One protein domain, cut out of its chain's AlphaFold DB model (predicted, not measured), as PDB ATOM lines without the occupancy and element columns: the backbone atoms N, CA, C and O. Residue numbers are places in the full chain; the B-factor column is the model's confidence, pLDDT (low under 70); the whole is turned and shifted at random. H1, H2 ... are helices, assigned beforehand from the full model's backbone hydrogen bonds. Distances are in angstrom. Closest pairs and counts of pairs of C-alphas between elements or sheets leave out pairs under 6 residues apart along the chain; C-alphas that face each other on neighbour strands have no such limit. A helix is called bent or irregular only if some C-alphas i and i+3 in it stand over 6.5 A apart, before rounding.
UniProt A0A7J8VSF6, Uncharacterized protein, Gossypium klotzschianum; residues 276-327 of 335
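AT A GLANCE: This is residues 276 to 327 of the 335 residues of an uncharacterized protein of Gossypium klotzschianum (UniProt A0A7J8VSF6). A small body, in which the short helix H1 packs at a steep tilt on residues 305 to 313 of the long helix H2, has one arm: residues 315 to 327, of which 315 to 326 belong to H2, stick out from it. A wide loop between the helices, residues 292 to 302, and the leading stretch, residues 276 to 282, make the rest of the body. The printed part has 52 residues with two named helices, H1 then H2, and no named strand; the class is all helix. The whole is loose, with a radius of gyration of the C-alphas of 13.3 A, and elongated, spanning 42 by 23 by 14 A.

HOW THE PARTS SIT: H1, residues 283 to 291, touches H2, residues 303 to 326, with residues 305 to 313 of H2 alone. Their closest C-alphas, those of Ala 285 and Thr 310, are 4.9 A apart. The two helices stand at a steep tilt of 66 degrees and run opposite ways. In both H1 and H2, every O i to N i+4 pair is within hydrogen-bond range. Residues 315 to 327, of which 315 to 326 belong to H2, stand free.

IN THESE COORDINATES: The printed part begins at Arg 276, with its C-alpha at (95.752, 273.142, 297.856). H1 begins at C-alpha 283, at (107.840, 276.198, 307.528), and measures 12.1 A from first to last C-alpha. H2 runs 34.3 A, from C-alpha 303 at (101.284, 264.867, 303.685) to C-alpha 326 at (134.095, 268.656, 312.907). Neither helix is bent.

THE WHOLE: The two C-alphas farthest apart, those of Asp 298 and Leu 327, are 42.3 A from each other. Without residues 315 to 327, the body of 39 residues spans 28 by 16 by 15 A. The link from H1 to H2, 11 residues, is long, and the printed part has no cut. The mean pLDDT of the printed part is 79.5, and residues 276 to 283 are under 70.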
ATOM      1  N   ARG A 276      96.937 273.840 297.329       61.81
ATOM      2  CA  ARG A 276      95.752 273.142 297.856       61.81
ATOM      3  C   ARG A 276      96.080 272.581 299.249       61.81
ATOM      4  O   ARG A 276      97.244 272.312 299.521       61.81
ATOM      5  N   ASP A 277      95.097 272.472 300.142       54.94
ATOM      6  CA  ASP A 277      95.328 272.227 301.581       54.94
ATOM      7  C   ASP A 277      95.791 270.792 301.923       54.94
ATOM      8  O   ASP A 277      95.195 269.810 301.479       54.94
ATOM      9  N   SER A 278      96.807 270.695 302.790       48.88
ATOM     10  CA  SER A 278      96.993 269.600 303.753       48.88
ATOM     11  C   SER A 278      97.823 270.099 304.958       48.88
ATOM     12  O   SER A 278      98.935 270.595 304.756       48.88
ATOM     13  N   GLN A 279      97.312 269.956 306.187       54.56
ATOM     14  CA  GLN A 279      97.841 270.587 307.417       54.56
ATOM     15  C   GLN A 279      99.113 269.949 308.040       54.56
ATOM     16  O   GLN A 279      99.523 268.857 307.663       54.56
ATOM     17  N   GLU A 280      99.667 270.645 309.052       56.59
ATOM     18  CA  GLU A 280     100.655 270.210 310.074       56.59
ATOM     19  C   GLU A 280     102.109 269.891 309.650       56.59
ATOM     20  O   GLU A 280     102.645 268.830 309.966       56.59
ATOM     21  N   PHE A 281     102.823 270.844 309.031       61.25
ATOM     22  CA  PHE A 281     104.268 270.700 308.761       61.25
ATOM     23  C   PHE A 281     105.076 271.985 308.998       61.25
ATOM     24  O   PHE A 281     104.549 273.095 308.956       61.25
ATOM     25  N   GLY A 282     106.383 271.831 309.246       61.50
ATOM     26  CA  GLY A 282     107.298 272.945 309.519       61.50
ATOM     27  C   GLY A 282     107.562 273.844 308.303       61.50
ATOM     28  O   GLY A 282     107.640 273.371 307.168       61.50
ATOM     29  N   THR A 283     107.759 275.142 308.554       69.88
ATOM     30  CA  THR A 283     107.840 276.198 307.528       69.88
ATOM     31  C   THR A 283     108.861 275.921 306.425       69.88
ATOM     32  O   THR A 283     108.559 276.155 305.259       69.88
ATOM     33  N   ASP A 284     110.045 275.392 306.743       73.00
ATOM     34  CA  ASP A 284     111.074 275.123 305.728       73.00
ATOM     35  C   ASP A 284     110.731 273.920 304.843       73.00
ATOM     36  O   ASP A 284     110.965 273.961 303.637       73.00
ATOM     37  N   ALA A 285     110.109 272.877 305.403       75.00
ATOM     38  CA  ALA A 285     109.626 271.736 304.623       75.00
ATOM     39  C   ALA A 285     108.477 272.148 303.689       75.00
ATOM     40  O   ALA A 285     108.427 271.697 302.543       75.00
ATOM     41  N   LEU A 286     107.603 273.052 304.151       77.81
ATOM     42  CA  LEU A 286     106.561 273.669 303.334       77.81
ATOM     43  C   LEU A 286     107.168 274.538 302.225       77.81
ATOM     44  O   LEU A 286     106.899 274.289 301.054       77.81
ATOM     45  N   ARG A 287     108.042 275.501 302.548       79.06
ATOM     46  CA  ARG A 287     108.703 276.365 301.549       79.06
ATOM     47  C   ARG A 287     109.475 275.559 300.506       79.06
ATOM     48  O   ARG A 287     109.402 275.885 299.327       79.06
ATOM     49  N   PHE A 288     110.165 274.494 300.916       82.44
ATOM     50  CA  PHE A 288     110.866 273.602 299.997       82.44
ATOM     51  C   PHE A 288     109.892 272.805 299.113       82.44
ATOM     52  O   PHE A 288     110.119 272.695 297.912       82.44
ATOM     53  N   ALA A 289     108.765 272.327 299.657       82.94
ATOM     54  CA  ALA A 289     107.711 271.694 298.857       82.94
ATOM     55  C   ALA A 289     107.131 272.638 297.795       82.94
ATOM     56  O   ALA A 289     106.940 272.218 296.657       82.94
ATOM     57  N   LEU A 290     106.895 273.903 298.156       81.12
ATOM     58  CA  LEU A 290     106.393 274.933 297.245       81.12
ATOM     59  C   LEU A 290     107.422 275.293 296.161       81.12
ATOM     60  O   LEU A 290     107.070 275.361 294.987       81.12
ATOM     61  N   ALA A 291     108.696 275.456 296.532       83.00
ATOM     62  CA  ALA A 291     109.782 275.794 295.606       83.00
ATOM     63  C   ALA A 291     110.117 274.679 294.596       83.00
ATOM     64  O   ALA A 291     110.670 274.960 293.537       83.00
ATOM     65  N   LEU A 292     109.773 273.422 294.899       83.25
ATOM     66  CA  LEU A 292     109.867 272.292 293.965       83.25
ATOM     67  C   LEU A 292     108.687 272.213 292.973       83.25
ATOM     68  O   LEU A 292     108.656 271.314 292.131       83.25
ATOM     69  N   GLY A 293     107.701 273.109 293.070       77.19
ATOM     70  CA  GLY A 293     106.584 273.179 292.132       77.19
ATOM     71  C   GLY A 293     107.015 273.653 290.743       77.19
ATOM     72  O   GLY A 293     107.754 274.625 290.599       77.19
ATOM     73  N   THR A 294     106.515 272.998 289.694       80.00
ATOM     74  CA  THR A 294     106.717 273.459 288.315       80.00
ATOM     75  C   THR A 294     105.979 274.778 288.087       80.00
ATOM     76  O   THR A 294     104.770 274.855 288.314       80.00
ATOM     77  N   ALA A 295     106.686 275.793 287.581       74.19
ATOM     78  CA  ALA A 295     106.139 277.113 287.267       74.19
ATOM     79  C   ALA A 295     104.782 277.049 286.534       74.19
ATOM     80  O   ALA A 295     104.616 276.340 285.538       74.19
ATOM     81  N   GLY A 296     103.804 277.796 287.050       70.50
ATOM     82  CA  GLY A 296     102.439 277.889 286.525       70.50
ATOM     83  C   GLY A 296     101.580 276.622 286.579       70.50
ATOM     84  O   GLY A 296     100.436 276.694 286.128       70.50
ATOM     85  N   GLN A 297     102.072 275.483 287.079       78.81
ATOM     86  CA  GLN A 297     101.269 274.273 287.300       78.81
ATOM     87  C   GLN A 297     100.782 274.193 288.745       78.81
ATOM     88  O   GLN A 297     101.492 274.585 289.668       78.81
ATOM     89  N   ASP A 298      99.590 273.633 288.945       79.00
ATOM     90  CA  ASP A 298      99.061 273.398 290.287       79.00
ATOM     91  C   ASP A 298      99.903 272.387 291.062       79.00
ATOM     92  O   ASP A 298     100.171 271.271 290.601       79.00
ATOM     93  N   LEU A 299     100.264 272.764 292.287       80.25
ATOM     94  CA  LEU A 299     100.948 271.883 293.210       80.25
ATOM     95  C   LEU A 299      99.924 271.279 294.168       80.25
ATOM     96  O   LEU A 299      99.492 271.914 295.129       80.25
ATOM     97  N   ASN A 300      99.571 270.013 293.938       79.12
ATOM     98  CA  ASN A 300      98.855 269.258 294.957       79.12
ATOM     99  C   ASN A 300      99.791 269.035 296.153       79.12
ATOM    100  O   ASN A 300     100.821 268.351 296.030       79.12
ATOM    101  N   LEU A 301      99.445 269.652 297.281       78.38
ATOM    102  CA  LEU A 301     100.118 269.449 298.551       78.38
ATOM    103  C   LEU A 301      99.663 268.097 299.102       78.38
ATOM    104  O   LEU A 301      98.473 267.791 299.114       78.38
ATOM    105  N   SER A 302     100.612 267.259 299.506       83.12
ATOM    106  CA  SER A 302     100.299 266.007 300.185       83.12
ATOM    107  C   SER A 302     101.166 265.857 301.422       83.12
ATOM    108  O   SER A 302     102.337 266.251 301.438       83.12
ATOM    109  N   THR A 303     100.592 265.231 302.445       81.94
ATOM    110  CA  THR A 303     101.284 264.867 303.685       81.94
ATOM    111  C   THR A 303     102.529 264.023 303.399       81.94
ATOM    112  O   THR A 303     103.562 264.222 304.029       81.94
ATOM    113  N   GLU A 304     102.486 263.151 302.389       84.50
ATOM    114  CA  GLU A 304     103.627 262.366 301.902       84.50
ATOM    115  C   GLU A 304     104.779 263.250 301.398       84.50
ATOM    116  O   GLU A 304     105.926 263.072 301.813       84.50
ATOM    117  N   ARG A 305     104.484 264.240 300.540       81.62
ATOM    118  CA  ARG A 305     105.484 265.183 300.007       81.62
ATOM    119  C   ARG A 305     106.082 266.045 301.114       81.62
ATOM    120  O   ARG A 305     107.296 266.234 301.153       81.62
ATOM    121  N   LEU A 306     105.252 266.530 302.036       83.94
ATOM    122  CA  LEU A 306     105.714 267.314 303.181       83.94
ATOM    123  C   LEU A 306     106.527 266.474 304.175       83.94
ATOM    124  O   LEU A 306     107.536 266.955 304.690       83.94
ATOM    125  N   THR A 307     106.181 265.201 304.378       84.25
ATOM    126  CA  THR A 307     106.969 264.258 305.191       84.25
ATOM    127  C   THR A 307     108.330 263.978 304.552       84.25
ATOM    128  O   THR A 307     109.357 264.052 305.228       84.25
ATOM    129  N   ALA A 308     108.370 263.730 303.238       86.75
ATOM    130  CA  ALA A 308     109.613 263.538 302.491       86.75
ATOM    131  C   ALA A 308     110.519 264.782 302.549       86.75
ATOM    132  O   ALA A 308     111.716 264.666 302.818       86.75
ATOM    133  N   ASN A 309     109.947 265.977 302.388       87.56
ATOM    134  CA  ASN A 309     110.694 267.233 302.471       87.56
ATOM    135  C   ASN A 309     111.134 267.564 303.904       87.56
ATOM    136  O   ASN A 309     112.237 268.068 304.086       87.56
ATOM    137  N   THR A 310     110.357 267.189 304.924       82.75
ATOM    138  CA  THR A 310     110.774 267.261 306.337       82.75
ATOM    139  C   THR A 310     111.946 266.316 306.619       82.75
ATOM    140  O   THR A 310     112.898 266.674 307.311       82.75
ATOM    141  N   ALA A 311     111.942 265.110 306.046       87.19
ATOM    142  CA  ALA A 311     113.082 264.200 306.135       87.19
ATOM    143  C   ALA A 311     114.324 264.757 305.409       87.19
ATOM    144  O   ALA A 311     115.445 264.566 305.883       87.19
ATOM    145  N   PHE A 312     114.144 265.476 304.295       89.06
ATOM    146  CA  PHE A 312     115.231 266.147 303.578       89.06
ATOM    147  C   PHE A 312     115.815 267.337 304.358       89.06
ATOM    148  O   PHE A 312     117.032 267.389 304.543       89.06
ATOM    149  N   THR A 313     114.988 268.249 304.883       82.44
ATOM    150  CA  THR A 313     115.468 269.381 305.700       82.44
ATOM    151  C   THR A 313     116.169 268.897 306.970       82.44
ATOM    152  O   THR A 313     117.231 269.412 307.313       82.44
ATOM    153  N   ASN A 314     115.672 267.827 307.602       82.75
ATOM    154  CA  ASN A 314     116.354 267.177 308.721       82.75
ATOM    155  C   ASN A 314     117.725 266.598 308.326       82.75
ATOM    156  O   ASN A 314     118.684 266.741 309.082       82.75
ATOM    157  N   ARG A 315     117.873 265.986 307.139       90.06
ATOM    158  CA  ARG A 315     119.191 265.538 306.640       90.06
ATOM    159  C   ARG A 315     120.147 266.709 306.413       90.06
ATOM    160  O   ARG A 315     121.312 266.596 306.783       90.06
ATOM    161  N   LEU A 316     119.662 267.821 305.858       88.06
ATOM    162  CA  LEU A 316     120.457 269.039 305.675       88.06
ATOM    163  C   LEU A 316     120.928 269.601 307.027       88.06
ATOM    164  O   LEU A 316     122.105 269.918 307.189       88.06
ATOM    165  N   TRP A 317     120.035 269.638 308.021       81.50
ATOM    166  CA  TRP A 317     120.349 270.025 309.397       81.50
ATOM    167  C   TRP A 317     121.401 269.112 310.038       81.50
ATOM    168  O   TRP A 317     122.374 269.606 310.604       81.50
ATOM    169  N   TYR A 318     121.269 267.785 309.913       90.25
ATOM    170  CA  TYR A 318     122.266 266.848 310.437       90.25
ATOM    171  C   TYR A 318     123.624 266.969 309.735       90.25
ATOM    172  O   TYR A 318     124.649 266.914 310.411       90.25
ATOM    173  N   ALA A 319     123.652 267.189 308.416       91.75
ATOM    174  CA  ALA A 319     124.890 267.431 307.677       91.75
ATOM    175  C   ALA A 319     125.570 268.738 308.122       91.75
ATOM    176  O   ALA A 319     126.763 268.739 308.421       91.75
ATOM    177  N   GLY A 320     124.806 269.830 308.253       90.56
ATOM    178  CA  GLY A 320     125.304 271.101 308.782       90.56
ATOM    179  C   GLY A 320     125.827 270.969 310.214       90.56
ATOM    180  O   GLY A 320     126.931 271.420 310.511       90.56
ATOM    181  N   LYS A 321     125.092 270.272 311.089       88.00
ATOM    182  CA  LYS A 321     125.515 269.985 312.465       88.00
ATOM    183  C   LYS A 321     126.800 269.154 312.514       88.00
ATOM    184  O   LYS A 321     127.676 269.478 313.306       88.00
ATOM    185  N   PHE A 322     126.936 268.132 311.668       92.31
ATOM    186  CA  PHE A 322     128.161 267.333 311.576       92.31
ATOM    187  C   PHE A 322     129.362 268.193 311.165       92.31
ATOM    188  O   PHE A 322     130.387 268.162 311.839       92.31
ATOM    189  N   VAL A 323     129.222 269.029 310.129       91.50
ATOM    190  CA  VAL A 323     130.282 269.966 309.719       91.50
ATOM    191  C   VAL A 323     130.639 270.922 310.861       91.50
ATOM    192  O   VAL A 323     131.814 271.071 311.174       91.50
ATOM    193  N   LEU A 324     129.651 271.504 311.548       86.94
ATOM    194  CA  LEU A 324     129.876 272.383 312.705       86.94
ATOM    195  C   LEU A 324     130.544 271.679 313.901       86.94
ATOM    196  O   LEU A 324     131.220 272.343 314.676       86.94
ATOM    197  N   GLN A 325     130.371 270.363 314.059       86.75
ATOM    198  CA  GLN A 325     131.034 269.564 315.100       86.75
ATOM    199  C   GLN A 325     132.461 269.132 314.725       86.75
ATOM    200  O   GLN A 325     133.265 268.872 315.616       86.75
ATOM    201  N   VAL A 326     132.765 269.023 313.428       89.12
ATOM    202  CA  VAL A 326     134.095 268.656 312.907       89.12
ATOM    203  C   VAL A 326     134.982 269.886 312.688       89.12
ATOM    204  O   VAL A 326     136.207 269.776 312.730       89.12
ATOM    205  N   LEU A 327     134.391 271.065 312.474       84.69
ATOM    206  CA  LEU A 327     135.131 272.321 312.395       84.69
ATOM    207  C   LEU A 327     135.850 272.609 313.728       84.69
ATOM    208  O   LEU A 327     135.224 272.535 314.786       84.69
TER     209      LEU A 327